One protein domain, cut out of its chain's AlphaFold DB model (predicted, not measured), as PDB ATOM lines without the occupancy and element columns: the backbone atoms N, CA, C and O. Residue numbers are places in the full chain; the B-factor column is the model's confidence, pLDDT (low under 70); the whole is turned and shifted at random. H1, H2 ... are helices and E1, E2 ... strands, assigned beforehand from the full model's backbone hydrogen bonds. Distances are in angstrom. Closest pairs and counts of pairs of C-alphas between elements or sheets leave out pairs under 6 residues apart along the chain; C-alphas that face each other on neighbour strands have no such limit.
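This is residues 363 to 530 of the 532 residues of an uncharacterized protein of Caenorhabditis nigoni (UniProt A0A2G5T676). One long, twisted sheet of seven strands makes a wall along the domain's longest axis, with H2, H3, H4 and H5 in a line along one side and H1 past the E1 end. On the other side the small hairpin E5 and E6 lies across the wall, a little off it, reached by residues 465 to 482, which loop round the E7 end. The 168 printed residues hold five named helices and nine named strands, in the order H1 E1 H2 E2 H3 E3 H4 E4 H5 E5 E6 E7 E8 E9; the class is mixed, helices and strands. The mixed large sheet runs E1 E2 E3 E4 E9 E8 E7; the whole is compact, with a radius of gyration of the C-alphas of 16.2 A, yet elongated, spanning 54 by 32 by 29 A.

The large sheet holds E1, residues 377 to 382, E2, 398 to 403, E3, 417 to 423, 15.9 A long, E4, 448 to 453, E9, 524 to 529, E8, 515 to 521, 20.0 A long, and E7, 504 to 508. C-alpha 377 is at (73.523, 14.178, 77.521) and C-alpha 529 at (67.683, 14.824, 95.260). The helices are H1, residues 363 to 371, 12.3 A, H2, 392 to 395, H3, 409 to 412, H4, 427 to 438, 16.6 A, and H5, 459 to 464. E5 is residues 483 to 485 and E6 residues 495 to 497.

E1, E2, E3 and E4 are parallel neighbours in turn, with N 380 and O 400 2.9 A apart, N 401 and O 419 2.9 A, and N 420 and O 450 2.8 A. H2, H3 and H4 lie between them in the chain, in three strand-helix-strand units, parallel neighbours joined through a helix, with right-handed crossovers. E4 and E9 are antiparallel, N 451 to O 525 2.8 A. E7, E8 and E9 form a meander, each strand the antiparallel neighbour of the one before, with N 507 to O 516 2.8 A and N 519 to O 526 2.9 A. H5 is on the sheet over E8, at a height of 8.5 A; H3 and H4 only graze it. H4 touches H5 with residues 427 to 431 alone, the closest C-alphas being those of Ile 431 and Ile 462, 5.9 A apart. H1 touches H2, the C-alphas of Leu 369 and Leu 392 being closest at 7.0 A. In the hairpin E5 and E6, N 483 and O 497 are 2.8 A apart. H1, H4 and H5 have every O i to N i+4 pair within hydrogen-bond range; H2 and H3 are too short for such a pair.

The C-alphas farthest apart, those of Gln 363 and Asn 474, are 54.1 A apart. The printed part has no cut, and the long link is H5 to E5. Mean pLDDT of the printed part is 88.8; residues 406 to 407 and 487 to 494 are under 70.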
ATOM      1  N   GLN A 363      86.197  25.677  71.821       88.25
ATOM      2  CA  GLN A 363      85.703  25.986  70.479       88.25
ATOM      3  C   GLN A 363      85.136  24.725  69.831       88.25
ATOM      4  O   GLN A 363      83.976  24.726  69.430       88.25
ATOM      5  N   PHE A 364      85.891  23.625  69.848       88.69
ATOM      6  CA  PHE A 364      85.412  22.335  69.350       88.69
ATOM      7  C   PHE A 364      84.134  21.883  70.059       88.69
ATOM      8  O   PHE A 364      83.189  21.417  69.423       88.69
ATOM      9  N   LEU A 365      84.074  22.057  71.384       90.19
ATOM     10  CA  LEU A 365      82.860  21.776  72.144       90.19
ATOM     11  C   LEU A 365      81.687  22.618  71.629       90.19
ATOM     12  O   LEU A 365      80.618  22.076  71.381       90.19
ATOM     13  N   THR A 366      81.886  23.918  71.418       91.25
ATOM     14  CA  THR A 366      80.848  24.814  70.888       91.25
ATOM     15  C   THR A 366      80.364  24.370  69.508       91.25
ATOM     16  O   THR A 366      79.155  24.337  69.273       91.25
ATOM     17  N   ASP A 367      81.275  23.958  68.626       90.81
ATOM     18  CA  ASP A 367      80.941  23.476  67.283       90.81
ATOM     19  C   ASP A 367      80.084  22.197  67.346       90.81
ATOM     20  O   ASP A 367      79.062  22.097  66.665       90.81
ATOM     21  N   VAL A 368      80.427  21.256  68.236       92.06
ATOM     22  CA  VAL A 368      79.642  20.030  68.481       92.06
ATOM     23  C   VAL A 368      78.242  20.355  69.000       92.06
ATOM     24  O   VAL A 368      77.253  19.844  68.473       92.06
ATOM     25  N   LEU A 369      78.138  21.215  70.016       92.38
ATOM     26  CA  LEU A 369      76.849  21.572  70.622       92.38
ATOM     27  C   LEU A 369      75.952  22.354  69.654       92.38
ATOM     28  O   LEU A 369      74.730  22.233  69.721       92.38
ATOM     29  N   THR A 370      76.554  23.116  68.739       92.19
ATOM     30  CA  THR A 370      75.840  23.855  67.688       92.19
ATOM     31  C   THR A 370      75.353  22.928  66.574       92.19
ATOM     32  O   THR A 370      74.243  23.107  66.077       92.19
ATOM     33  N   MET A 371      76.150  21.923  66.192       91.62
ATOM     34  CA  MET A 371      75.789  20.952  65.152       91.62
ATOM     35  C   MET A 371      74.633  20.033  65.575       91.62
ATOM     36  O   MET A 371      73.803  19.660  64.747       91.62
ATOM     37  N   TYR A 372      74.559  19.679  66.861       93.31
ATOM     38  CA  TYR A 372      73.561  18.742  67.382       93.31
ATOM     39  C   TYR A 372      72.696  19.380  68.472       93.31
ATOM     40  O   TYR A 372      72.780  18.948  69.612       93.31
ATOM     41  N   PRO A 373      71.851  20.381  68.187       89.50
ATOM     42  CA  PRO A 373      71.182  21.179  69.222       89.50
ATOM     43  C   PRO A 373      70.206  20.395  70.122       89.50
ATOM     44  O   PRO A 373      69.936  20.826  71.238       89.50
ATOM     45  N   ASP A 374      69.716  19.234  69.678       89.94
ATOM     46  CA  ASP A 374      68.740  18.408  70.407       89.94
ATOM     47  C   ASP A 374      69.380  17.439  71.430       89.94
ATOM     48  O   ASP A 374      68.721  16.531  71.949       89.94
ATOM     49  N   HIS A 375      70.675  17.592  71.722       88.00
ATOM     50  CA  HIS A 375      71.365  16.762  72.705       88.00
ATOM     51  C   HIS A 375      70.898  17.067  74.137       88.00
ATOM     52  O   HIS A 375      70.666  18.209  74.525       88.00
ATOM     53  N   HIS A 376      70.804  16.026  74.963       91.38
ATOM     54  CA  HIS A 376      70.430  16.148  76.378       91.38
ATOM     55  C   HIS A 376      71.517  15.609  77.313       91.38
ATOM     56  O   HIS A 376      71.534  15.941  78.501       91.38
ATOM     57  N   THR A 377      72.430  14.798  76.776       92.06
ATOM     58  CA  THR A 377      73.523  14.178  77.521       92.06
ATOM     59  C   THR A 377      74.839  14.379  76.791       92.06
ATOM     60  O   THR A 377      74.944  14.063  75.605       92.06
ATOM     61  N   ILE A 378      75.853  14.827  77.528       92.75
ATOM     62  CA  ILE A 378      77.236  14.847  77.060       92.75
ATOM     63  C   ILE A 378      78.167  14.159  78.061       92.75
ATOM     64  O   ILE A 378      78.078  14.367  79.273       92.75
ATOM     65  N   SER A 379      79.078  13.346  77.537       91.12
ATOM     66  CA  SER A 379      80.158  12.706  78.280       91.12
ATOM     67  C   SER A 379      81.482  13.037  77.604       91.12
ATOM     68  O   SER A 379      81.620  12.893  76.390       91.12
ATOM     69  N   LEU A 380      82.459  13.524  78.362       90.00
ATOM     70  CA  LEU A 380      83.780  13.854  77.836       90.00
ATOM     71  C   LEU A 380      84.875  13.565  78.859       90.00
ATOM     72  O   LEU A 380      84.667  13.603  80.076       90.00
ATOM     73  N   ARG A 381      86.083  13.285  78.366       86.06
ATOM     74  CA  ARG A 381      87.203  12.936  79.245       86.06
ATOM     75  C   ARG A 381      87.798  14.149  79.951       86.06
ATOM     76  O   ARG A 381      87.984  14.100  81.162       86.06
ATOM     77  N   ARG A 382      88.107  15.217  79.216       86.50
ATOM     78  CA  ARG A 382      88.767  16.417  79.748       86.50
ATOM     79  C   ARG A 382      88.546  17.621  78.842       86.50
ATOM     80  O   ARG A 382      88.620  17.463  77.628       86.50
ATOM     81  N   VAL A 383      88.394  18.812  79.425       83.88
ATOM     82  CA  VAL A 383      88.442  20.095  78.697       83.88
ATOM     83  C   VAL A 383      89.778  20.808  78.958       83.88
ATOM     84  O   VAL A 383      90.282  20.781  80.085       83.88
ATOM     85  N   ILE A 384      90.394  21.390  77.923       82.44
ATOM     86  CA  ILE A 384      91.583  22.252  78.023       82.44
ATOM     87  C   ILE A 384      91.135  23.710  78.019       82.44
ATOM     88  O   ILE A 384      90.555  24.169  77.044       82.44
ATOM     89  N   GLY A 385      91.501  24.455  79.060       80.81
ATOM     90  CA  GLY A 385      91.113  25.858  79.199       80.81
ATOM     91  C   GLY A 385      89.733  26.016  79.828       80.81
ATOM     92  O   GLY A 385      89.116  25.034  80.245       80.81
ATOM     93  N   ASP A 386      89.283  27.266  79.924       84.56
ATOM     94  CA  ASP A 386      88.032  27.592  80.596       84.56
ATOM     95  C   ASP A 386      86.834  27.591  79.652       84.56
ATOM     96  O   ASP A 386      86.875  28.166  78.564       84.56
ATOM     97  N   ILE A 387      85.745  26.960  80.094       87.94
ATOM     98  CA  ILE A 387      84.456  27.024  79.402       87.94
ATOM     99  C   ILE A 387      83.799  28.373  79.745       87.94
ATOM    100  O   ILE A 387      83.614  28.652  80.934       87.94
ATOM    101  N   PRO A 388      83.414  29.198  78.751       88.75
ATOM    102  CA  PRO A 388      82.700  30.450  78.995       88.75
ATOM    103  C   PRO A 388      81.436  30.241  79.837       88.75
ATOM    104  O   PRO A 388      80.715  29.262  79.649       88.75
ATOM    105  N   ASN A 389      81.146  31.165  80.756       88.38
ATOM    106  CA  ASN A 389      80.014  31.034  81.686       88.38
ATOM    107  C   ASN A 389      78.649  30.965  80.978       88.38
ATOM    108  O   ASN A 389      77.718  30.363  81.503       88.38
ATOM    109  N   ASP A 390      78.537  31.581  79.803       88.69
ATOM    110  CA  ASP A 390      77.358  31.610  78.937       88.69
ATOM    111  C   ASP A 390      77.316  30.456  77.917       88.69
ATOM    112  O   ASP A 390      76.406  30.392  77.090       88.69
ATOM    113  N   SER A 391      78.266  29.517  77.986       90.38
ATOM    114  CA  SER A 391      78.322  28.359  77.094       90.38
ATOM    115  C   SER A 391      77.059  27.499  77.181       90.38
ATOM    116  O   SER A 391      76.568  27.179  78.269       90.38
ATOM    117  N   LEU A 392      76.598  27.025  76.017       91.06
ATOM    118  CA  LEU A 392      75.529  26.026  75.891       91.06
ATOM    119  C   LEU A 392      75.821  24.760  76.708       91.06
ATOM    120  O   LEU A 392      74.891  24.094  77.154       91.06
ATOM    121  N   PHE A 393      77.099  24.469  76.974       92.12
ATOM    122  CA  PHE A 393      77.523  23.332  77.781       92.12
ATOM    123  C   PHE A 393      76.833  23.277  79.148       92.12
ATOM    124  O   PHE A 393      76.397  22.212  79.572       92.12
ATOM    125  N   PHE A 394      76.676  24.414  79.831       91.81
ATOM    126  CA  PHE A 394      76.073  24.448  81.167       91.81
ATOM    127  C   PHE A 394      74.543  24.310  81.168       91.81
ATOM    128  O   PHE A 394      73.946  24.121  82.232       91.81
ATOM    129  N   GLN A 395      73.923  24.377  79.987       91.88
ATOM    130  CA  GLN A 395      72.480  24.230  79.778       91.88
ATOM    131  C   GLN A 395      72.070  22.773  79.503       91.88
ATOM    132  O   GLN A 395      70.884  22.448  79.533       91.88
ATOM    133  N   ILE A 396      73.042  21.884  79.280       93.62
ATOM    134  CA  ILE A 396      72.818  20.461  79.013       93.62
ATOM    135  C   ILE A 396      72.234  19.786  80.254       93.62
ATOM    136  O   ILE A 396      72.683  20.020  81.377       93.62
ATOM    137  N   GLN A 397      71.238  18.915  80.067       93.94
ATOM    138  CA  GLN A 397      70.569  18.269  81.199       93.94
ATOM    139  C   GLN A 397      71.500  17.339  81.975       93.94
ATOM    140  O   GLN A 397      71.453  17.341  83.206       93.94
ATOM    141  N   ASN A 398      72.318  16.556  81.274       93.25
ATOM    142  CA  ASN A 398      73.189  15.549  81.864       93.25
ATOM    143  C   ASN A 398      74.632  15.770  81.398       93.25
ATOM    144  O   ASN A 398      74.936  15.625  80.213       93.25
ATOM    145  N   ILE A 399      75.533  16.067  82.335       92.56
ATOM    146  CA  ILE A 399      76.955  16.289  82.053       92.56
ATOM    147  C   ILE A 399      77.818  15.274  82.801       92.56
ATOM    148  O   ILE A 399      77.738  15.160  84.025       92.56
ATOM    149  N   HIS A 400      78.711  14.599  82.079       91.06
ATOM    150  CA  HIS A 400      79.794  13.813  82.659       91.06
ATOM    151  C   HIS A 400      81.153  14.305  82.159       91.06
ATOM    152  O   HIS A 400      81.426  14.317  80.961       91.06
ATOM    153  N   VAL A 401      82.019  14.695  83.095       90.38
ATOM    154  CA  VAL A 401      83.404  15.091  82.816       90.38
ATOM    155  C   VAL A 401      84.339  14.255  83.677       90.38
ATOM    156  O   VAL A 401      84.303  14.365  84.900       90.38
ATOM    157  N   MET A 402      85.187  13.423  83.070       87.69
ATOM    158  CA  MET A 402      86.062  12.520  83.840       87.69
ATOM    159  C   MET A 402      87.228  13.235  84.532       87.69
ATOM    160  O   MET A 402      87.698  12.770  85.569       87.69
ATOM    161  N   GLN A 403      87.733  14.317  83.942       84.88
ATOM    162  CA  GLN A 403      88.852  15.101  84.453       84.88
ATOM    163  C   GLN A 403      88.611  16.587  84.217       84.88
ATOM    164  O   GLN A 403      88.639  17.073  83.086       84.88
ATOM    165  N   THR A 404      88.426  17.326  85.300       78.56
ATOM    166  CA  THR A 404      88.238  18.776  85.263       78.56
ATOM    167  C   THR A 404      89.524  19.501  85.656       78.56
ATOM    168  O   THR A 404      90.112  19.193  86.691       78.56
ATOM    169  N   TYR A 405      89.929  20.507  84.883       70.25
ATOM    170  CA  TYR A 405      90.985  21.449  85.263       70.25
ATOM    171  C   TYR A 405      90.454  22.876  85.112       70.25
ATOM    172  O   TYR A 405      89.824  23.177  84.105       70.25
ATOM    173  N   GLY A 406      90.715  23.741  86.093       61.50
ATOM    174  CA  GLY A 406      90.474  25.189  85.997       61.50
ATOM    175  C   GLY A 406      89.019  25.632  86.172       61.50
ATOM    176  O   GLY A 406      88.738  26.425  87.068       61.50
ATOM    177  N   SER A 407      88.096  25.115  85.360       61.38
ATOM    178  CA  SER A 407      86.740  25.665  85.296       61.38
ATOM    179  C   SER A 407      85.886  25.328  86.510       61.38
ATOM    180  O   SER A 407      85.918  24.221  87.050       61.38
ATOM    181  N   ASN A 408      85.049  26.289  86.892       76.88
ATOM    182  CA  ASN A 408      84.080  26.120  87.954       76.88
ATOM    183  C   ASN A 408      82.750  25.578  87.402       76.88
ATOM    184  O   ASN A 408      81.822  26.328  87.098       76.88
ATOM    185  N   TYR A 409      82.678  24.255  87.252       86.88
ATOM    186  CA  TYR A 409      81.564  23.574  86.588       86.88
ATOM    187  C   TYR A 409      80.226  23.746  87.311       86.88
ATOM    188  O   TYR A 409      79.186  23.850  86.666       86.88
ATOM    189  N   ILE A 410      80.244  23.786  88.646       89.69
ATOM    190  CA  ILE A 410      79.009  23.800  89.434       89.69
ATOM    191  C   ILE A 410      78.337  25.173  89.456       89.69
ATOM    192  O   ILE A 410      77.155  25.234  89.739       89.69
ATOM    193  N   HIS A 411      79.024  26.289  89.202       85.62
ATOM    194  CA  HIS A 411      78.404  27.611  89.398       85.62
ATOM    195  C   HIS A 411      77.437  28.017  88.284       85.62
ATOM    196  O   HIS A 411      76.438  28.669  88.572       85.62
ATOM    197  N   ASN A 412      77.716  27.626  87.040       88.56
ATOM    198  CA  ASN A 412      76.895  28.003  85.883       88.56
ATOM    199  C   ASN A 412      75.880  26.923  85.490       88.56
ATOM    200  O   ASN A 412      75.051  27.143  84.614       88.56
ATOM    201  N   PHE A 413      75.951  25.745  86.110       92.50
ATOM    202  CA  PHE A 413      75.135  24.603  85.724       92.50
ATOM    203  C   PHE A 413      73.661  24.780  86.087       92.50
ATOM    204  O   PHE A 413      73.309  24.974  87.254       92.50
ATOM    205  N   VAL A 414      72.794  24.633  85.084       93.31
ATOM    206  CA  VAL A 414      71.329  24.726  85.228       93.31
ATOM    207  C   VAL A 414      70.602  23.421  84.884       93.31
ATOM    208  O   VAL A 414      69.368  23.363  84.945       93.31
ATOM    209  N   GLY A 415      71.359  22.382  84.523       93.56
ATOM    210  CA  GLY A 415      70.840  21.068  84.169       93.56
ATOM    211  C   GLY A 415      70.364  20.245  85.369       93.56
ATOM    212  O   GLY A 415      70.191  20.732  86.488       93.56
ATOM    213  N   ARG A 416      70.124  18.958  85.114       93.62
ATOM    214  CA  ARG A 416      69.539  18.015  86.077       93.62
ATOM    215  C   ARG A 416      70.600  17.166  86.745       93.62
ATOM    216  O   ARG A 416      70.532  16.926  87.943       93.62
ATOM    217  N   ASN A 417      71.589  16.709  85.994       92.81
ATOM    218  CA  ASN A 417      72.552  15.759  86.502       92.81
ATOM    219  C   ASN A 417      73.971  16.166  86.124       92.81
ATOM    220  O   ASN A 417      74.236  16.576  84.994       92.81
ATOM    221  N   MET A 418      74.896  15.986  87.060       92.88
ATOM    222  CA  MET A 418      76.303  16.280  86.838       92.88
ATOM    223  C   MET A 418      77.193  15.251  87.537       92.88
ATOM    224  O   MET A 418      77.092  15.031  88.745       92.88
ATOM    225  N   ARG A 419      78.110  14.650  86.779       91.81
ATOM    226  CA  ARG A 419      79.167  13.774  87.289       91.81
ATOM    227  C   ARG A 419      80.522  14.359  86.923       91.81
ATOM    228  O   ARG A 419      80.840  14.498  85.746       91.81
ATOM    229  N   LEU A 420      81.330  14.677  87.925       91.62
ATOM    230  CA  LEU A 420      82.664  15.231  87.731       91.62
ATOM    231  C   LEU A 420      83.722  14.332  88.371       91.62
ATOM    232  O   LEU A 420      83.623  13.934  89.535       91.62
ATOM    233  N   GLY A 421      84.764  14.028  87.614       89.75
ATOM    234  CA  GLY A 421      85.948  13.335  88.086       89.75
ATOM    235  C   GLY A 421      87.141  14.278  88.197       89.75
ATOM    236  O   GLY A 421      87.305  15.217  87.418       89.75
ATOM    237  N   SER A 422      87.986  14.003  89.188       88.75
ATOM    238  CA  SER A 422      89.232  14.728  89.429       88.75
ATOM    239  C   SER A 422      89.052  16.251  89.568       88.75
ATOM    240  O   SER A 422      89.843  17.018  89.027       88.75
ATOM    241  N   VAL A 423      88.034  16.685  90.318       89.50
ATOM    242  CA  VAL A 423      87.777  18.109  90.609       89.50
ATOM    243  C   VAL A 423      88.594  18.624  91.788       89.50
ATOM    244  O   VAL A 423      88.932  17.867  92.698       89.50
ATOM    245  N   THR A 424      88.841  19.932  91.808       89.81
ATOM    246  CA  THR A 424      89.397  20.638  92.966       89.81
ATOM    247  C   THR A 424      88.408  21.708  93.412       89.81
ATOM    248  O   THR A 424      88.217  22.690  92.704       89.81
ATOM    249  N   TYR A 425      87.801  21.522  94.582       90.50
ATOM    250  CA  TYR A 425      86.920  22.504  95.224       90.50
ATOM    251  C   TYR A 425      87.321  22.660  96.684       90.50
ATOM    252  O   TYR A 425      87.705  21.685  97.338       90.50
ATOM    253  N   SER A 426      87.229  23.885  97.198       92.19
ATOM    254  CA  SER A 426      87.418  24.141  98.619       92.19
ATOM    255  C   SER A 426      86.187  23.714  99.420       92.19
ATOM    256  O   SER A 426      85.075  23.634  98.892       92.19
ATOM    257  N   ASP A 427      86.364  23.515 100.726       94.38
ATOM    258  CA  ASP A 427      85.238  23.279 101.633       94.38
ATOM    259  C   ASP A 427      84.191  24.404 101.523       94.38
ATOM    260  O   ASP A 427      82.991  24.143 101.564       94.38
ATOM    261  N   GLN A 428      84.628  25.655 101.325       94.56
ATOM    262  CA  GLN A 428      83.732  26.810 101.205       94.56
ATOM    263  C   GLN A 428      82.890  26.785  99.926       94.56
ATOM    264  O   GLN A 428      81.727  27.184  99.974       94.56
ATOM    265  N   ASP A 429      83.430  26.283  98.814       93.31
ATOM    266  CA  ASP A 429      82.675  26.147  97.563       93.31
ATOM    267  C   ASP A 429      81.525  25.147  97.734       93.31
ATOM    268  O   ASP A 429      80.381  25.431  97.373       93.31
ATOM    269  N   LEU A 430      81.803  24.009  98.379       95.31
ATOM    270  CA  LEU A 430      80.809  22.968  98.658       95.31
ATOM    271  C   LEU A 430      79.754  23.433  99.674       95.31
ATOM    272  O   LEU A 430      78.563  23.176  99.497       95.31
ATOM    273  N   ILE A 431      80.164  24.169 100.712       96.56
ATOM    274  CA  ILE A 431      79.244  24.776 101.686       96.56
ATOM    275  C   ILE A 431      78.339  25.808 101.002       96.56
ATOM    276  O   ILE A 431      77.135  25.846 101.264       96.56
ATOM    277  N   LYS A 432      78.893  26.642 100.115       95.81
ATOM    278  CA  LYS A 432      78.120  27.629  99.353       95.81
ATOM    279  C   LYS A 432      77.118  26.950  98.421       95.81
ATOM    280  O   LYS A 432      75.962  27.364  98.391       95.81
ATOM    281  N   PHE A 433      77.528  25.889  97.724       96.50
ATOM    282  CA  PHE A 433      76.627  25.063  96.918       96.50
ATOM    283  C   PHE A 433      75.426  24.569  97.741       96.50
ATOM    284  O   PHE A 433      74.279  24.797  97.351       96.50
ATOM    285  N   LEU A 434      75.681  23.962  98.908       97.44
ATOM    286  CA  LEU A 434      74.623  23.440  99.775       97.44
ATOM    287  C   LEU A 434      73.674  24.546 100.244       97.44
ATOM    288  O   LEU A 434      72.460  24.387 100.147       97.44
ATOM    289  N   LYS A 435      74.212  25.680 100.705       96.75
ATOM    290  CA  LYS A 435      73.400  26.823 101.150       96.75
ATOM    291  C   LYS A 435      72.489  27.336 100.042       96.75
ATOM    292  O   LYS A 435      71.297  27.482 100.286       96.75
ATOM    293  N   ASN A 436      73.025  27.519  98.836       96.44
ATOM    294  CA  ASN A 436      72.257  28.005  97.692       96.44
ATOM    295  C   ASN A 436      71.147  27.027  97.275       96.44
ATOM    296  O   ASN A 436      70.063  27.460  96.884       96.44
ATOM    297  N   TRP A 437      71.387  25.712  97.357       97.06
ATOM    298  CA  TRP A 437      70.339  24.723  97.090       97.06
ATOM    299  C   TRP A 437      69.271  24.722  98.197       97.06
ATOM    300  O   TRP A 437      68.078  24.734  97.895       97.06
ATOM    301  N   ILE A 438      69.677  24.765  99.475       97.31
ATOM    302  CA  ILE A 438      68.779  24.756 100.646       97.31
ATOM    303  C   ILE A 438      67.894  26.009 100.699       97.31
ATOM    304  O   ILE A 438      66.708  25.902 101.021       97.31
ATOM    305  N   SER A 439      68.442  27.185 100.373       96.50
ATOM    306  CA  SER A 439      67.683  28.441 100.287       96.50
ATOM    307  C   SER A 439      66.876  28.569  98.995       96.50
ATOM    308  O   SER A 439      66.074  29.493  98.870       96.50
ATOM    309  N   ASN A 440      67.036  27.624  98.060       95.62
ATOM    310  CA  ASN A 440      66.449  27.664  96.725       95.62
ATOM    311  C   ASN A 440      66.840  28.932  95.943       95.62
ATOM    312  O   ASN A 440      66.016  29.491  95.226       95.62
ATOM    313  N   GLU A 441      68.086  29.385  96.085       95.12
ATOM    314  CA  GLU A 441      68.679  30.468  95.287       95.12
ATOM    315  C   GLU A 441      69.258  29.965  93.959       95.12
ATOM    316  O   GLU A 441      69.304  30.713  92.988       95.12
ATOM    317  N   ALA A 442      69.701  28.705  93.906       94.00
ATOM    318  CA  ALA A 442      70.253  28.085  92.702       94.00
ATOM    319  C   ALA A 442      69.905  26.589  92.622       94.00
ATOM    320  O   ALA A 442      69.350  26.010  93.559       94.00
ATOM    321  N   TYR A 443      70.270  25.952  91.501       94.12
ATOM    322  CA  TYR A 443      70.187  24.495  91.309       94.12
ATOM    323  C   TYR A 443      68.765  23.921  91.356       94.12
ATOM    324  O   TYR A 443      68.550  22.791  91.793       94.12
ATOM    325  N   HIS A 444      67.775  24.688  90.894       92.62
ATOM    326  CA  HIS A 444      66.358  24.319  91.008       92.62
ATOM    327  C   HIS A 444      66.020  22.980  90.334       92.62
ATOM    328  O   HIS A 444      65.227  22.205  90.878       92.62
ATOM    329  N   ASN A 445      66.658  22.705  89.190       93.38
ATOM    330  CA  ASN A 445      66.450  21.504  88.378       93.38
ATOM    331  C   ASN A 445      67.335  20.322  88.791       93.38
ATOM    332  O   ASN A 445      67.153  19.229  88.258       93.38
ATOM    333  N   LEU A 446      68.280  20.528  89.713       94.12
ATOM    334  CA  LEU A 446      69.264  19.515  90.067       94.12
ATOM    335  C   LEU A 446      68.577  18.280  90.670       94.12
ATOM    336  O   LEU A 446      67.752  18.370  91.585       94.12
ATOM    337  N   GLU A 447      68.962  17.130  90.143       93.56
ATOM    338  CA  GLU A 447      68.605  15.787  90.577       93.56
ATOM    339  C   GLU A 447      69.819  15.080  91.160       93.56
ATOM    340  O   GLU A 447      69.710  14.501  92.239       93.56
ATOM    341  N   THR A 448      70.981  15.155  90.501       92.88
ATOM    342  CA  THR A 448      72.217  14.570  91.034       92.88
ATOM    343  C   THR A 448      73.465  15.402  90.775       92.88
ATOM    344  O   THR A 448      73.658  15.961  89.695       92.88
ATOM    345  N   LEU A 449      74.344  15.430  91.775       94.31
ATOM    346  CA  LEU A 449      75.717  15.906  91.666       94.31
ATOM    347  C   LEU A 449      76.647  14.882  92.322       94.31
ATOM    348  O   LEU A 449      76.583  14.660  93.530       94.31
ATOM    349  N   THR A 450      77.533  14.286  91.531       92.38
ATOM    350  CA  THR A 450      78.564  13.358  92.006       92.38
ATOM    351  C   THR A 450      79.934  13.887  91.635       92.38
ATOM    352  O   THR A 450      80.207  14.160  90.467       92.38
ATOM    353  N   MET A 451      80.814  13.995  92.625       92.81
ATOM    354  CA  MET A 451      82.165  14.509  92.446       92.81
ATOM    355  C   MET A 451      83.201  13.592  93.088       92.81
ATOM    356  O   MET A 451      83.079  13.206  94.253       92.81
ATOM    357  N   ARG A 452      84.260  13.286  92.332       92.00
ATOM    358  CA  ARG A 452      85.503  12.716  92.862       92.00
ATOM    359  C   ARG A 452      86.555  13.817  92.963       92.00
ATOM    360  O   ARG A 452      86.998  14.341  91.941       92.00
ATOM    361  N   MET A 453      86.966  14.124  94.186       89.88
ATOM    362  CA  MET A 453      87.902  15.201  94.497       89.88
ATOM    363  C   MET A 453      89.362  14.759  94.305       89.88
ATOM    364  O   MET A 453      89.723  13.621  94.618       89.88
ATOM    365  N   MET A 454      90.212  15.672  93.832       90.50
ATOM    366  CA  MET A 454      91.676  15.530  93.839       90.50
ATOM    367  C   MET A 454      92.272  15.966  95.177       90.50
ATOM    368  O   MET A 454      93.211  15.334  95.664       90.50
ATOM    369  N   ASN A 455      91.730  17.029  95.771       90.56
ATOM    370  CA  ASN A 455      92.091  17.483  97.107       90.56
ATOM    371  C   ASN A 455      91.286  16.750  98.185       90.56
ATOM    372  O   ASN A 455      90.216  16.198  97.926       90.56
ATOM    373  N   GLU A 456      91.806  16.768  99.408       92.19
ATOM    374  CA  GLU A 456      91.024  16.362 100.570       92.19
ATOM    375  C   GLU A 456      90.041  17.472 100.947       92.19
ATOM    376  O   GLU A 456      90.381  18.657 100.880       92.19
ATOM    377  N   ILE A 457      88.824  17.073 101.316       93.19
ATOM    378  CA  ILE A 457      87.780  17.962 101.834       93.19
ATOM    379  C   ILE A 457      87.452  17.607 103.281       93.19
ATOM    380  O   ILE A 457      87.466  16.434 103.675       93.19
ATOM    381  N   ASN A 458      87.124  18.615 104.087       95.06
ATOM    382  CA  ASN A 458      86.739  18.415 105.476       95.06
ATOM    383  C   ASN A 458      85.257  18.028 105.567       95.06
ATOM    384  O   ASN A 458      84.367  18.867 105.729       95.06
ATOM    385  N   ALA A 459      84.994  16.723 105.489       93.69
ATOM    386  CA  ALA A 459      83.641  16.180 105.535       93.69
ATOM    387  C   ALA A 459      82.865  16.580 106.804       93.69
ATOM    388  O   ALA A 459      81.654  16.786 106.735       93.69
ATOM    389  N   VAL A 460      83.548  16.719 107.947       93.44
ATOM    390  CA  VAL A 460      82.923  17.123 109.218       93.44
ATOM    391  C   VAL A 460      82.459  18.573 109.140       93.44
ATOM    392  O   VAL A 460      81.298  18.852 109.429       93.44
ATOM    393  N   LEU A 461      83.332  19.474 108.684       95.50
ATOM    394  CA  LEU A 461      83.012  20.892 108.521       95.50
ATOM    395  C   LEU A 461      81.840  21.099 107.552       95.50
ATOM    396  O   LEU A 461      80.920  21.856 107.852       95.50
ATOM    397  N   ILE A 462      81.851  20.406 106.409       95.62
ATOM    398  CA  ILE A 462      80.791  20.515 105.400       95.62
ATOM    399  C   ILE A 462      79.454  20.030 105.973       95.62
ATOM    400  O   ILE A 462      78.456  20.741 105.855       95.62
ATOM    401  N   ARG A 463      79.421  18.870 106.646       93.06
ATOM    402  CA  ARG A 463      78.190  18.350 107.270       93.06
ATOM    403  C   ARG A 463      77.656  19.280 108.358       93.06
ATOM    404  O   ARG A 463      76.467  19.548 108.385       93.06
ATOM    405  N   GLN A 464      78.526  19.817 109.214       94.00
ATOM    406  CA  GLN A 464      78.136  20.735 110.294       94.00
ATOM    407  C   GLN A 464      77.657  22.107 109.797       94.00
ATOM    408  O   GLN A 464      77.095  22.877 110.573       94.00
ATOM    409  N   SER A 465      77.882  22.435 108.522       95.00
ATOM    410  CA  SER A 465      77.467  23.714 107.940       95.00
ATOM    411  C   SER A 465      75.982  23.788 107.566       95.00
ATOM    412  O   SER A 465      75.504  24.868 107.206       95.00
ATOM    413  N   VAL A 466      75.268  22.660 107.630       94.81
ATOM    414  CA  VAL A 466      73.864  22.514 107.229       94.81
ATOM    415  C   VAL A 466      73.081  21.727 108.274       94.81
ATOM    416  O   VAL A 466      73.640  20.912 109.004       94.81
ATOM    417  N   GLU A 467      71.773  21.958 108.334       94.56
ATOM    418  CA  GLU A 467      70.861  21.122 109.114       94.56
ATOM    419  C   GLU A 467      70.582  19.818 108.350       94.56
ATOM    420  O   GLU A 467      70.302  19.850 107.148       94.56
ATOM    421  N   PHE A 468      70.687  18.675 109.033       94.19
ATOM    422  CA  PHE A 468      70.483  17.360 108.431       94.19
ATOM    423  C   PHE A 468      69.857  16.356 109.406       94.19
ATOM    424  O   PHE A 468      69.968  16.496 110.623       94.19
ATOM    425  N   GLU A 469      69.251  15.307 108.852       92.81
ATOM    426  CA  GLU A 469      68.718  14.151 109.576       92.81
ATOM    427  C   GLU A 469      69.584  12.907 109.304       92.81
ATOM    428  O   GLU A 469      69.883  12.556 108.153       92.81
ATOM    429  N   GLU A 470      70.022  12.235 110.370       92.12
ATOM    430  CA  GLU A 470      70.745  10.965 110.266       92.12
ATOM    431  C   GLU A 470      69.793   9.800 109.983       92.12
ATOM    432  O   GLU A 470      68.603   9.846 110.274       92.12
ATOM    433  N   TYR A 471      70.322   8.724 109.403       90.81
ATOM    434  CA  TYR A 471      69.547   7.497 109.260       90.81
ATOM    435  C   TYR A 471      69.314   6.838 110.626       90.81
ATOM    436  O   TYR A 471      70.285   6.439 111.273       90.81
ATOM    437  N   ASP A 472      68.050   6.645 111.010       88.38
ATOM    438  CA  ASP A 472      67.667   5.805 112.147       88.38
ATOM    439  C   ASP A 472      67.335   4.374 111.675       88.38
ATOM    440  O   ASP A 472      66.326   4.160 110.996       88.38
ATOM    441  N   PRO A 473      68.146   3.360 112.036       88.00
ATOM    442  CA  PRO A 473      67.856   1.965 111.715       88.00
ATOM    443  C   PRO A 473      66.556   1.426 112.325       88.00
ATOM    444  O   PRO A 473      66.093   0.379 111.874       88.00
ATOM    445  N   ASN A 474      65.996   2.092 113.340       91.12
ATOM    446  CA  ASN A 474      64.741   1.693 113.979       91.12
ATOM    447  C   ASN A 474      63.499   2.160 113.204       91.12
ATOM    448  O   ASN A 474      62.420   1.626 113.445       91.12
ATOM    449  N   GLU A 475      63.651   3.098 112.263       88.38
ATOM    450  CA  GLU A 475      62.569   3.631 111.420       88.38
ATOM    451  C   GLU A 475      62.936   3.544 109.920       88.38
ATOM    452  O   GLU A 475      62.968   4.551 109.199       88.38
ATOM    453  N   PRO A 476      63.261   2.341 109.403       84.75
ATOM    454  CA  PRO A 476      63.801   2.171 108.056       84.75
ATOM    455  C   PRO A 476      62.845   2.650 106.952       84.75
ATOM    456  O   PRO A 476      63.290   3.016 105.866       84.75
ATOM    457  N   GLU A 477      61.537   2.654 107.196       85.75
ATOM    458  CA  GLU A 477      60.488   3.092 106.273       85.75
ATOM    459  C   GLU A 477      60.511   4.592 105.945       85.75
ATOM    460  O   GLU A 477      60.010   4.971 104.885       85.75
ATOM    461  N   LYS A 478      61.143   5.446 106.766       84.81
ATOM    462  CA  LYS A 478      61.268   6.891 106.479       84.81
ATOM    463  C   LYS A 478      62.161   7.204 105.277       84.81
ATOM    464  O   LYS A 478      62.104   8.315 104.728       84.81
ATOM    465  N   ARG A 479      62.983   6.231 104.866       86.31
ATOM    466  CA  ARG A 479      63.946   6.347 103.771       86.31
ATOM    467  C   ARG A 479      63.798   5.184 102.780       86.31
ATOM    468  O   ARG A 479      63.723   4.023 103.205       86.31
ATOM    469  N   PRO A 480      63.808   5.438 101.458       86.69
ATOM    470  CA  PRO A 480      63.897   4.361 100.476       86.69
ATOM    471  C   PRO A 480      65.127   3.486 100.744       86.69
ATOM    472  O   PRO A 480      66.117   3.949 101.302       86.69
ATOM    473  N   LYS A 481      65.071   2.199 100.393       85.94
ATOM    474  CA  LYS A 481      66.212   1.294 100.606       85.94
ATOM    475  C   LYS A 481      67.405   1.701  99.740       85.94
ATOM    476  O   LYS A 481      68.536   1.765 100.220       85.94
ATOM    477  N   GLU A 482      67.117   1.973  98.476       86.69
ATOM    478  CA  GLU A 482      68.081   2.277  97.430       86.69
ATOM    479  C   GLU A 482      67.571   3.473  96.614       86.69
ATOM    480  O   GLU A 482      66.361   3.658  96.464       86.69
ATOM    481  N   TYR A 483      68.494   4.283  96.102       84.00
ATOM    482  CA  TYR A 483      68.215   5.331  95.126       84.00
ATOM    483  C   TYR A 483      68.778   4.889  93.776       84.00
ATOM    484  O   TYR A 483      69.993   4.748  93.632       84.00
ATOM    485  N   ALA A 484      67.890   4.640  92.813       80.81
ATOM    486  CA  ALA A 484      68.258   4.228  91.465       80.81
ATOM    487  C   ALA A 484      68.572   5.456  90.607       80.81
ATOM    488  O   ALA A 484      67.693   6.271  90.321       80.81
ATOM    489  N   LEU A 485      69.831   5.586  90.194       75.06
ATOM    490  CA  LEU A 485      70.266   6.630  89.281       75.06
ATOM    491  C   LEU A 485      70.347   6.094  87.855       75.06
ATOM    492  O   LEU A 485      71.357   5.513  87.472       75.06
ATOM    493  N   ASP A 486      69.291   6.314  87.082       72.12
ATOM    494  CA  ASP A 486      69.233   5.952  85.667       72.12
ATOM    495  C   ASP A 486      69.622   7.159  84.798       72.12
ATOM    496  O   ASP A 486      68.794   8.029  84.516       72.12
ATOM    497  N   ILE A 487      70.915   7.282  84.471       68.75
ATOM    498  CA  ILE A 487      71.424   8.326  83.568       68.75
ATOM    499  C   ILE A 487      72.387   7.689  82.564       68.75
ATOM    500  O   ILE A 487      73.304   6.980  82.984       68.75
ATOM    501  N   PRO A 488      72.267   8.001  81.262       61.81
ATOM    502  CA  PRO A 488      73.057   7.382  80.194       61.81
ATOM    503  C   PRO A 488      74.541   7.813  80.132       61.81
ATOM    504  O   PRO A 488      75.137   7.811  79.061       61.81
ATOM    505  N   TYR A 489      75.182   8.176  81.250       61.47
ATOM    506  CA  TYR A 489      76.580   8.648  81.261       61.47
ATOM    507  C   TYR A 489      77.622   7.623  80.826       61.47
ATOM    508  O   TYR A 489      78.737   8.011  80.474       61.47
ATOM    509  N   ASP A 490      77.281   6.345  80.934       52.28
ATOM    510  CA  ASP A 490      78.243   5.242  80.885       52.28
ATOM    511  C   ASP A 490      77.657   4.004  80.196       52.28
ATOM    512  O   ASP A 490      78.256   2.937  80.234       52.28
ATOM    513  N   GLY A 491      76.433   4.116  79.656       50.31
ATOM    514  CA  GLY A 491      75.686   2.939  79.222       50.31
ATOM    515  C   GLY A 491      75.666   1.864  80.311       50.31
ATOM    516  O   GLY A 491      75.911   0.698  80.038       50.31
ATOM    517  N   SER A 492      75.489   2.273  81.570       50.09
ATOM    518  CA  SER A 492      75.479   1.405  82.745       50.09
ATOM    519  C   SER A 492      74.047   1.159  83.202       50.09
ATOM    520  O   SER A 492      73.177   2.007  83.008       50.09
ATOM    521  N   PHE A 493      73.810   0.046  83.899       54.09
ATOM    522  CA  PHE A 493      72.605  -0.105  84.715       54.09
ATOM    523  C   PHE A 493      72.423   1.099  85.653       54.09
ATOM    524  O   PHE A 493      73.420   1.747  86.005       54.09
ATOM    525  N   PRO A 494      71.185   1.377  86.108       65.06
ATOM    526  CA  PRO A 494      70.953   2.410  87.098       65.06
ATOM    527  C   PRO A 494      71.913   2.226  88.275       65.06
ATOM    528  O   PRO A 494      71.966   1.153  88.880       65.06
ATOM    529  N   THR A 495      72.715   3.247  88.584       72.06
ATOM    530  CA  THR A 495      73.624   3.166  89.732       72.06
ATOM    531  C   THR A 495      72.768   3.150  90.990       72.06
ATOM    532  O   THR A 495      72.061   4.117  91.274       72.06
ATOM    533  N   MET A 496      72.805   2.040  91.725       79.56
ATOM    534  CA  MET A 496      72.011   1.860  92.937       79.56
ATOM    535  C   MET A 496      72.800   2.353  94.146       79.56
ATOM    536  O   MET A 496      73.789   1.742  94.552       79.56
ATOM    537  N   TYR A 497      72.354   3.456  94.744       83.00
ATOM    538  CA  TYR A 497      72.931   3.969  95.983       83.00
ATOM    539  C   TYR A 497      72.187   3.391  97.190       83.00
ATOM    540  O   TYR A 497      70.983   3.630  97.317       83.00
ATOM    541  N   PRO A 498      72.855   2.677  98.112       86.25
ATOM    542  CA  PRO A 498      72.233   2.189  99.338       86.25
ATOM    543  C   PRO A 498      72.068   3.345 100.335       86.25
ATOM    544  O   PRO A 498      72.866   3.531 101.248       86.25
ATOM    545  N   ILE A 499      71.025   4.156 100.164       87.25
ATOM    546  CA  ILE A 499      70.819   5.385 100.951       87.25
ATOM    547  C   ILE A 499      70.452   5.130 102.429       87.25
ATOM    548  O   ILE A 499      70.489   6.057 103.238       87.25
ATOM    549  N   ARG A 500      70.153   3.878 102.811       88.38
ATOM    550  CA  ARG A 500      70.084   3.407 104.216       88.38
ATOM    551  C   ARG A 500      71.464   3.094 104.821       88.38
ATOM    552  O   ARG A 500      71.578   2.301 105.753       88.38
ATOM    553  N   ASP A 501      72.521   3.687 104.281       86.75
ATOM    554  CA  ASP A 501      73.860   3.687 104.864       86.75
ATOM    555  C   ASP A 501      74.036   4.947 105.732       86.75
ATOM    556  O   ASP A 501      73.624   6.046 105.356       86.75
ATOM    557  N   LYS A 502      74.690   4.800 106.891       85.56
ATOM    558  CA  LYS A 502      75.038   5.902 107.806       85.56
ATOM    559  C   LYS A 502      75.934   6.968 107.159       85.56
ATOM    560  O   LYS A 502      76.073   8.069 107.688       85.56
ATOM    561  N   LYS A 503      76.561   6.658 106.022       89.81
ATOM    562  CA  LYS A 503      77.319   7.626 105.219       89.81
ATOM    563  C   LYS A 503      76.441   8.732 104.639       89.81
ATOM    564  O   LYS A 503      76.961   9.839 104.473       89.81
ATOM    565  N   PHE A 504      75.161   8.451 104.381       92.31
ATOM    566  CA  PHE A 504      74.195   9.414 103.858       92.31
ATOM    567  C   PHE A 504      73.427  10.102 104.983       92.31
ATOM    568  O   PHE A 504      72.743   9.458 105.787       92.31
ATOM    569  N   VAL A 505      73.467  11.430 104.970       94.00
ATOM    570  CA  VAL A 505      72.559  12.279 105.743       94.00
ATOM    571  C   VAL A 505      71.493  12.845 104.821       94.00
ATOM    572  O   VAL A 505      71.680  12.911 103.607       94.00
ATOM    573  N   GLU A 506      70.368  13.243 105.387       94.81
ATOM    574  CA  GLU A 506      69.278  13.829 104.628       94.81
ATOM    575  C   GLU A 506      69.154  15.321 104.906       94.81
ATOM    576  O   GLU A 506      69.228  15.752 106.049       94.81
ATOM    577  N   ILE A 507      68.961  16.107 103.853       95.81
ATOM    578  CA  ILE A 507      68.843  17.560 103.906       95.81
ATOM    579  C   ILE A 507      67.510  17.959 103.284       95.81
ATOM    580  O   ILE A 507      67.072  17.379 102.285       95.81
ATOM    581  N   LYS A 508      66.879  18.983 103.857       95.38
ATOM    582  CA  LYS A 508      65.601  19.516 103.393       95.38
ATOM    583  C   LYS A 508      65.755  20.947 102.890       95.38
ATOM    584  O   LYS A 508      66.315  21.803 103.571       95.38
ATOM    585  N   ARG A 509      65.220  21.215 101.701       95.44
ATOM    586  CA  ARG A 509      65.125  22.564 101.143       95.44
ATOM    587  C   ARG A 509      64.059  23.363 101.887       95.44
ATOM    588  O   ARG A 509      62.947  22.874 102.090       95.44
ATOM    589  N   ILE A 510      64.392  24.586 102.292       94.62
ATOM    590  CA  ILE A 510      63.557  25.387 103.204       94.62
ATOM    591  C   ILE A 510      62.247  25.805 102.533       94.62
ATOM    592  O   ILE A 510      61.196  25.811 103.168       94.62
ATOM    593  N   THR A 511      62.306  26.156 101.250       92.81
ATOM    594  CA  THR A 511      61.192  26.808 100.552       92.81
ATOM    595  C   THR A 511      60.041  25.868 100.208       92.81
ATOM    596  O   THR A 511      58.889  26.282 100.269       92.81
ATOM    597  N   ASP A 512      60.331  24.620  99.842       92.69
ATOM    598  CA  ASP A 512      59.332  23.669  99.341       92.69
ATOM    599  C   ASP A 512      59.415  22.279  99.981       92.69
ATOM    600  O   ASP A 512      58.642  21.382  99.646       92.69
ATOM    601  N   GLY A 513      60.343  22.083 100.915       92.75
ATOM    602  CA  GLY A 513      60.515  20.824 101.621       92.75
ATOM    603  C   GLY A 513      61.100  19.688 100.784       92.75
ATOM    604  O   GLY A 513      61.080  18.552 101.263       92.75
ATOM    605  N   LYS A 514      61.625  19.959  99.577       94.62
ATOM    606  CA  LYS A 514      62.291  18.943  98.746       94.62
ATOM    607  C   LYS A 514      63.458  18.322  99.522       94.62
ATOM    608  O   LYS A 514      64.235  19.034 100.158       94.62
ATOM    609  N   ARG A 515      63.566  16.994  99.485       94.25
ATOM    610  CA  ARG A 515      64.564  16.220 100.243       94.25
ATOM    611  C   ARG A 515      65.739  15.847  99.344       94.25
ATOM    612  O   ARG A 515      65.542  15.562  98.163       94.25
ATOM    613  N   ALA A 516      66.942  15.806  99.898       95.56
ATOM    614  CA  ALA A 516      68.130  15.291  99.228       95.56
ATOM    615  C   ALA A 516      69.007  14.485 100.191       95.56
ATOM    616  O   ALA A 516      69.041  14.760 101.387       95.56
ATOM    617  N   PHE A 517      69.736  13.510  99.662       95.50
ATOM    618  CA  PHE A 517      70.729  12.733 100.388       95.50
ATOM    619  C   PHE A 517      72.123  13.262 100.080       95.50
ATOM    620  O   PHE A 517      72.503  13.391  98.914       95.50
ATOM    621  N   LEU A 518      72.884  13.540 101.132       96.44
ATOM    622  CA  LEU A 518      74.258  14.007 101.065       96.44
ATOM    623  C   LEU A 518      75.190  12.936 101.637       96.44
ATOM    624  O   LEU A 518      75.081  12.555 102.803       96.44
ATOM    625  N   GLU A 519      76.157  12.502 100.838       95.31
ATOM    626  CA  GLU A 519      77.323  11.753 101.302       95.31
ATOM    627  C   GLU A 519      78.576  12.589 101.040       95.31
ATOM    628  O   GLU A 519      78.892  12.948  99.906       95.31
ATOM    629  N   VAL A 520      79.313  12.869 102.114       94.56
ATOM    630  CA  VAL A 520      80.625  13.521 102.052       94.56
ATOM    631  C   VAL A 520      81.653  12.623 102.720       94.56
ATOM    632  O   VAL A 520      81.443  12.180 103.854       94.56
ATOM    633  N   SER A 521      82.758  12.379 102.021       92.06
ATOM    634  CA  SER A 521      83.968  11.715 102.516       92.06
ATOM    635  C   SER A 521      85.204  12.499 102.069       92.06
ATOM    636  O   SER A 521      85.080  13.427 101.274       92.06
ATOM    637  N   ASN A 522      86.403  12.106 102.512       88.12
ATOM    638  CA  ASN A 522      87.641  12.846 102.231       88.12
ATOM    639  C   ASN A 522      87.872  13.162 100.743       88.12
ATOM    640  O   ASN A 522      88.542  14.144 100.450       88.12
ATOM    641  N   ARG A 523      87.355  12.347  99.806       92.06
ATOM    642  CA  ARG A 523      87.526  12.559  98.353       92.06
ATOM    643  C   ARG A 523      86.267  12.355  97.509       92.06
ATOM    644  O   ARG A 523      86.361  12.282  96.284       92.06
ATOM    645  N   HIS A 524      85.098  12.246  98.133       92.19
ATOM    646  CA  HIS A 524      83.836  12.086  97.406       92.19
ATOM    647  C   HIS A 524      82.773  13.014  97.975       92.19
ATOM    648  O   HIS A 524      82.636  13.126  99.195       92.19
ATOM    649  N   PHE A 525      82.010  13.622  97.074       94.88
ATOM    650  CA  PHE A 525      80.832  14.417  97.384       94.88
ATOM    651  C   PHE A 525      79.690  13.944  96.484       94.88
ATOM    652  O   PHE A 525      79.762  14.088  95.262       94.88
ATOM    653  N   ASN A 526      78.660  13.353  97.083       94.56
ATOM    654  CA  ASN A 526      77.461  12.882  96.400       94.56
ATOM    655  C   ASN A 526      76.245  13.615  96.957       94.56
ATOM    656  O   ASN A 526      76.020  13.619  98.166       94.56
ATOM    657  N   PHE A 527      75.451  14.193  96.066       95.56
ATOM    658  CA  PHE A 527      74.223  14.898  96.387       95.56
ATOM    659  C   PHE A 527      73.098  14.384  95.488       95.56
ATOM    660  O   PHE A 527      73.155  14.539  94.267       95.56
ATOM    661  N   LEU A 528      72.104  13.731  96.090       94.44
ATOM    662  CA  LEU A 528      71.045  12.995  95.398       94.44
ATOM    663  C   LEU A 528      69.684  13.536  95.826       94.44
ATOM    664  O   LEU A 528      69.256  13.322  96.957       94.44
ATOM    665  N   VAL A 529      68.987  14.238  94.944       93.50
ATOM    666  CA  VAL A 529      67.683  14.824  95.260       93.50
ATOM    667  C   VAL A 529      66.590  13.772  95.094       93.50
ATOM    668  O   VAL A 529      66.475  13.152  94.041       93.50
ATOM    669  N   LEU A 530      65.765  13.576  96.123       87.75
ATOM    670  CA  LEU A 530      64.684  12.597  96.090       87.75
ATOM    671  C   LEU A 530      63.669  12.972  94.997       87.75
ATOM    672  O   LEU A 530      63.148  14.092  94.977       87.75
TER     673      LEU A 530